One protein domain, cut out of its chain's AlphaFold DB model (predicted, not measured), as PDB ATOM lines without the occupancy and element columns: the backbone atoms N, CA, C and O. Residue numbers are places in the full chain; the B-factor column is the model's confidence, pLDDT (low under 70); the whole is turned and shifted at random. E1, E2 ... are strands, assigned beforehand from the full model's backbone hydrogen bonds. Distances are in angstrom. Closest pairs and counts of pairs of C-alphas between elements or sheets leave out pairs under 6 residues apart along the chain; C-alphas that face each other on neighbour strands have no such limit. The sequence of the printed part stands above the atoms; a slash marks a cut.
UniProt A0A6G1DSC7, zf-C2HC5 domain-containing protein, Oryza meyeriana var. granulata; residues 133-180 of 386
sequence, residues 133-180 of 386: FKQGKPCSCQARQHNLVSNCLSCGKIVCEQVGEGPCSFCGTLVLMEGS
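What this domain is: This is residues 133 to 180 of the 386 residues of the protein "zf-C2HC5 domain-containing protein" of Oryza meyeriana var. granulata (UniProt A0A6G1DSC7). This domain has little regular structure: it is a small rounded body of loops with one short hairpin, E1 and E2, and a still shorter antiparallel pairing of residues 166 to 167 with residues 174 to 175. The printed part has 48 residues, with two named strands and no named helix; the class is all strand, though the strands hold only 7 residues. It is compact, with a radius of gyration of the C-alphas of 9.4 A and spans of 23 by 23 by 16 A.

Where its parts are: Start at C-alpha 133 at (89.040, 128.206, 53.893); residues 133 to 147 hold no named element. Find C-alpha 148 at (80.473, 119.440, 46.620), where E1 begins; it runs 8.3 A to residue 151. E2, residues 158 to 160, ends at C-alpha 160 at (84.975, 120.605, 47.011).

How they stand to each other: E1 and E2 are antiparallel neighbours at 150 degrees, a hairpin with a short link. Look at N 149 and O 159, 2.9 A apart, within hydrogen-bond range. C-alphas 151 and 158 face each other at 4.6 A.

The domain as a whole: The farthest C-alphas, of Phe 133 and Ser 154, are 25.6 A apart. The printed part has no cut. Residues 161 to 180 hold no named element. Look for pLDDT under 70 at residues 133 to 136 and 179.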
ATOM      1  N   PHE A 133      88.086 129.108  54.517       53.97
ATOM      2  CA  PHE A 133      89.040 128.206  53.893       53.97
ATOM      3  C   PHE A 133      89.810 128.942  52.800       53.97
ATOM      4  O   PHE A 133      89.237 129.562  51.905       53.97
ATOM      5  N   LYS A 134      91.140 128.845  52.860       60.25
ATOM      6  CA  LYS A 134      92.016 129.300  51.781       60.25
ATOM      7  C   LYS A 134      91.861 128.333  50.607       60.25
ATOM      8  O   LYS A 134      92.498 127.279  50.610       60.25
ATOM      9  N   GLN A 135      90.991 128.701  49.667       67.56
ATOM     10  CA  GLN A 135      90.754 128.007  48.399       67.56
ATOM     11  C   GLN A 135      92.079 127.725  47.661       67.56
ATOM     12  O   GLN A 135      93.092 128.399  47.882       67.56
ATOM     13  N   GLY A 136      92.096 126.714  46.792       69.75
ATOM     14  CA  GLY A 136      93.297 126.302  46.064       69.75
ATOM     15  C   GLY A 136      94.258 125.423  46.875       69.75
ATOM     16  O   GLY A 136      95.471 125.449  46.630       69.75
ATOM     17  N   LYS A 137      93.763 124.640  47.847       77.81
ATOM     18  CA  LYS A 137      94.538 123.565  48.498       77.81
ATOM     19  C   LYS A 137      93.896 122.194  48.256       77.81
ATOM     20  O   LYS A 137      92.680 122.072  48.362       77.81
ATOM     21  N   PRO A 138      94.684 121.153  47.919       85.06
ATOM     22  CA  PRO A 138      94.134 119.848  47.567       85.06
ATOM     23  C   PRO A 138      93.488 119.176  48.787       85.06
ATOM     24  O   PRO A 138      94.170 118.886  49.768       85.06
ATOM     25  N   CYS A 139      92.188 118.887  48.701       86.94
ATOM     26  CA  CYS A 139      91.483 118.037  49.658       86.94
ATOM     27  C   CYS A 139      91.383 116.602  49.126       86.94
ATOM     28  O   CYS A 139      91.098 116.389  47.946       86.94
ATOM     29  N   SER A 140      91.547 115.617  50.008       88.25
ATOM     30  CA  SER A 140      91.238 114.200  49.759       88.25
ATOM     31  C   SER A 140      89.823 113.805  50.213       88.25
ATOM     32  O   SER A 140      89.421 112.657  50.072       88.25
ATOM     33  N   CYS A 141      89.051 114.755  50.745       90.25
ATOM     34  CA  CYS A 141      87.789 114.529  51.451       90.25
ATOM     35  C   CYS A 141      86.587 114.085  50.593       90.25
ATOM     36  O   CYS A 141      85.543 113.802  51.173       90.25
ATOM     37  N   GLN A 142      86.689 114.048  49.255       88.75
ATOM     38  CA  GLN A 142      85.631 113.559  48.343       88.75
ATOM     39  C   GLN A 142      84.222 114.125  48.649       88.75
ATOM     40  O   GLN A 142      83.244 113.385  48.689       88.75
ATOM     41  N   ALA A 143      84.133 115.430  48.935       87.31
ATOM     42  CA  ALA A 143      82.908 116.131  49.355       87.31
ATOM     43  C   ALA A 143      82.182 115.568  50.611       87.31
ATOM     44  O   ALA A 143      81.019 115.876  50.849       87.31
ATOM     45  N   ARG A 144      82.862 114.780  51.462       90.12
ATOM     46  CA  ARG A 144      82.318 114.252  52.736       90.12
ATOM     47  C   ARG A 144      82.489 115.183  53.948       90.12
ATOM     48  O   ARG A 144      81.960 114.887  55.013       90.12
ATOM     49  N   GLN A 145      83.283 116.249  53.817       88.62
ATOM     50  CA  GLN A 145      83.628 117.193  54.905       88.62
ATOM     51  C   GLN A 145      83.483 118.675  54.518       88.62
ATOM     52  O   GLN A 145      83.385 119.532  55.389       88.62
ATOM     53  N   HIS A 146      83.475 118.960  53.219       89.25
ATOM     54  CA  HIS A 146      83.257 120.270  52.607       89.25
ATOM     55  C   HIS A 146      82.231 120.052  51.495       89.25
ATOM     56  O   HIS A 146      82.213 118.950  50.933       89.25
ATOM     57  N   ASN A 147      81.411 121.047  51.155       89.25
ATOM     58  CA  ASN A 147      80.353 120.840  50.169       89.25
ATOM     59  C   ASN A 147      80.939 120.485  48.793       89.25
ATOM     60  O   ASN A 147      82.075 120.845  48.452       89.25
ATOM     61  N   LEU A 148      80.153 119.748  48.008       90.62
ATOM     62  CA  LEU A 148      80.473 119.440  46.620       90.62
ATOM     63  C   LEU A 148      80.562 120.747  45.823       90.62
ATOM     64  O   LEU A 148      79.630 121.543  45.843       90.62
ATOM     65  N   VAL A 149      81.680 120.936  45.123       87.56
ATOM     66  CA  VAL A 149      81.843 122.001  44.129       87.56
ATOM     67  C   VAL A 149      81.404 121.445  42.780       87.56
ATOM     68  O   VAL A 149      80.353 121.800  42.261       87.56
ATOM     69  N   SER A 150      82.160 120.495  42.233       89.19
ATOM     70  CA  SER A 150      81.876 119.904  40.925       89.19
ATOM     71  C   SER A 150      82.684 118.617  40.740       89.19
ATOM     72  O   SER A 150      83.578 118.306  41.535       89.19
ATOM     73  N   ASN A 151      82.372 117.840  39.705       91.00
ATOM     74  CA  ASN A 151      83.139 116.658  39.324       91.00
ATOM     75  C   ASN A 151      84.059 116.985  38.140       91.00
ATOM     76  O   ASN A 151      83.624 117.560  37.145       91.00
ATOM     77  N   CYS A 152      85.326 116.580  38.210       90.38
ATOM     78  CA  CYS A 152      86.244 116.732  37.091       90.38
ATOM     79  C   CYS A 152      85.895 115.766  35.948       90.38
ATOM     80  O   CYS A 152      86.267 114.591  35.985       90.38
ATOM     81  N   LEU A 153      85.245 116.283  34.902       88.50
ATOM     82  CA  LEU A 153      84.714 115.502  33.775       88.50
ATOM     83  C   LEU A 153      85.757 114.634  33.040       88.50
ATOM     84  O   LEU A 153      85.387 113.623  32.456       88.50
ATOM     85  N   SER A 154      87.053 114.971  33.095       89.25
ATOM     86  CA  SER A 154      88.119 114.159  32.476       89.25
ATOM     87  C   SER A 154      88.658 113.008  33.335       89.25
ATOM     88  O   SER A 154      89.390 112.178  32.809       89.25
ATOM     89  N   CYS A 155      88.401 112.972  34.650       92.56
ATOM     90  CA  CYS A 155      89.036 111.984  35.543       92.56
ATOM     91  C   CYS A 155      88.192 111.519  36.743       92.56
ATOM     92  O   CYS A 155      88.693 110.781  37.588       92.56
ATOM     93  N   GLY A 156      86.941 111.973  36.874       90.81
ATOM     94  CA  GLY A 156      86.050 111.597  37.978       90.81
ATOM     95  C   GLY A 156      86.457 112.133  39.358       90.81
ATOM     96  O   GLY A 156      85.889 111.719  40.371       90.81
ATOM     97  N   LYS A 157      87.449 113.033  39.443       90.94
ATOM     98  CA  LYS A 157      87.875 113.607  40.725       90.94
ATOM     99  C   LYS A 157      86.841 114.608  41.238       90.94
ATOM    100  O   LYS A 157      86.688 115.697  40.686       90.94
ATOM    101  N   ILE A 158      86.209 114.253  42.353       92.44
ATOM    102  CA  ILE A 158      85.309 115.116  43.121       92.44
ATOM    103  C   ILE A 158      86.087 116.314  43.691       92.44
ATOM    104  O   ILE A 158      87.031 116.142  44.469       92.44
ATOM    105  N   VAL A 159      85.664 117.523  43.327       90.81
ATOM    106  CA  VAL A 159      86.176 118.809  43.822       90.81
ATOM    107  C   VAL A 159      85.211 119.361  44.877       90.81
ATOM    108  O   VAL A 159      83.998 119.179  44.785       90.81
ATOM    109  N   CYS A 160      85.742 120.029  45.901       91.38
ATOM    110  CA  CYS A 160      84.975 120.605  47.011       91.38
ATOM    111  C   CYS A 160      85.468 122.015  47.367       91.38
ATOM    112  O   CYS A 160      86.519 122.442  46.885       91.38
ATOM    113  N   GLU A 161      84.749 122.723  48.240       88.56
ATOM    114  CA  GLU A 161      84.982 124.147  48.565       88.56
ATOM    115  C   GLU A 161      86.425 124.493  48.975       88.56
ATOM    116  O   GLU A 161      86.920 125.564  48.629       88.56
ATOM    117  N   GLN A 162      87.132 123.597  49.677       87.62
ATOM    118  CA  GLN A 162      88.537 123.817  50.057       87.62
ATOM    119  C   GLN A 162      89.484 123.833  48.841       87.62
ATOM    120  O   GLN A 162      90.490 124.549  48.836       87.62
ATOM    121  N   VAL A 163      89.171 123.041  47.812       89.44
ATOM    122  CA  VAL A 163      89.902 123.056  46.540       89.44
ATOM    123  C   VAL A 163      89.482 124.284  45.734       89.44
ATOM    124  O   VAL A 163      90.354 125.015  45.274       89.44
ATOM    125  N   GLY A 164      88.176 124.549  45.656       85.38
ATOM    126  CA  GLY A 164      87.597 125.641  44.877       85.38
ATOM    127  C   GLY A 164      87.609 125.383  43.367       85.38
ATOM    128  O   GLY A 164      87.954 124.296  42.903       85.38
ATOM    129  N   GLU A 165      87.215 126.405  42.611       86.12
ATOM    130  CA  GLU A 165      87.290 126.445  41.146       86.12
ATOM    131  C   GLU A 165      88.750 126.535  40.672       86.12
ATOM    132  O   GLU A 165      89.581 127.205  41.295       86.12
ATOM    133  N   GLY A 166      89.072 125.870  39.560       85.56
ATOM    134  CA  GLY A 166      90.421 125.882  38.988       85.56
ATOM    135  C   GLY A 166      90.848 124.566  38.329       85.56
ATOM    136  O   GLY A 166      90.033 123.660  38.148       85.56
ATOM    137  N   PRO A 167      92.125 124.443  37.927       89.44
ATOM    138  CA  PRO A 167      92.651 123.233  37.303       89.44
ATOM    139  C   PRO A 167      92.642 122.048  38.277       89.44
ATOM    140  O   PRO A 167      93.107 122.139  39.417       89.44
ATOM    141  N   CYS A 168      92.140 120.905  37.818       90.12
ATOM    142  CA  CYS A 168      92.034 119.695  38.615       90.12
ATOM    143  C   CYS A 168      93.411 119.231  39.099       90.12
ATOM    144  O   CYS A 168      94.304 118.936  38.305       90.12
ATOM    145  N   SER A 169      93.555 119.063  40.414       86.25
ATOM    146  CA  SER A 169      94.773 118.576  41.086       86.25
ATOM    147  C   SER A 169      95.038 117.070  40.880       86.25
ATOM    148  O   SER A 169      95.394 116.355  41.819       86.25
ATOM    149  N   PHE A 170      94.784 116.566  39.672       88.31
ATOM    150  CA  PHE A 170      95.129 115.226  39.194       88.31
ATOM    151  C   PHE A 170      95.422 115.242  37.685       88.31
ATOM    152  O   PHE A 170      96.516 114.864  37.291       88.31
ATOM    153  N   CYS A 171      94.494 115.739  36.852       91.81
ATOM    154  CA  CYS A 171      94.646 115.766  35.385       91.81
ATOM    155  C   CYS A 171      94.793 117.171  34.769       91.81
ATOM    156  O   CYS A 171      94.839 117.296  33.550       91.81
ATOM    157  N   GLY A 172      94.805 118.240  35.570       86.62
ATOM    158  CA  GLY A 172      94.924 119.624  35.097       86.62
ATOM    159  C   GLY A 172      93.649 120.240  34.503       86.62
ATOM    160  O   GLY A 172      93.528 121.462  34.532       86.62
ATOM    161  N   THR A 173      92.683 119.440  34.029       88.00
ATOM    162  CA  THR A 173      91.416 119.927  33.442       88.00
ATOM    163  C   THR A 173      90.726 120.946  34.344       88.00
ATOM    164  O   THR A 173      90.552 120.697  35.535       88.00
ATOM    165  N   LEU A 174      90.305 122.076  33.775       87.19
ATOM    166  CA  LEU A 174      89.570 123.118  34.487       87.19
ATOM    167  C   LEU A 174      88.245 122.574  35.051       87.19
ATOM    168  O   LEU A 174      87.459 121.968  34.325       87.19
ATOM    169  N   VAL A 175      87.999 122.809  36.340       88.00
ATOM    170  CA  VAL A 175      86.743 122.485  37.022       88.00
ATOM    171  C   VAL A 175      86.091 123.781  37.488       88.00
ATOM    172  O   VAL A 175      86.714 124.591  38.175       88.00
ATOM    173  N   LEU A 176      84.830 123.954  37.094       82.88
ATOM    174  CA  LEU A 176      84.015 125.144  37.315       82.88
ATOM    175  C   LEU A 176      82.778 124.797  38.154       82.88
ATOM    176  O   LEU A 176      82.280 123.668  38.090       82.88
ATOM    177  N   MET A 177      82.268 125.779  38.900       80.31
ATOM    178  CA  MET A 177      80.914 125.735  39.460       80.31
ATOM    179  C   MET A 177      79.884 126.063  38.381       80.31
ATOM    180  O   MET A 177      80.133 126.885  37.492       80.31
ATOM    181  N   GLU A 178      78.694 125.487  38.514       70.56
ATOM    182  CA  GLU A 178      77.522 125.859  37.725       70.56
ATOM    183  C   GLU A 178      77.178 127.343  37.969       70.56
ATOM    184  O   GLU A 178      76.823 127.740  39.077       70.56
ATOM    185  N   GLY A 179      77.367 128.182  36.944       67.38
ATOM    186  CA  GLY A 179      77.208 129.642  37.028       67.38
ATOM    187  C   GLY A 179      78.467 130.452  37.384       67.38
ATOM    188  O   GLY A 179      78.372 131.674  37.491       67.38
ATOM    189  N   SER A 180      79.644 129.832  37.543       71.25
ATOM    190  CA  SER A 180      80.900 130.577  37.767       71.25
ATOM    191  C   SER A 180      81.443 131.246  36.498       71.25
ATOM    192  O   SER A 180      81.441 130.671  35.412       71.25
TER     193      SER A 180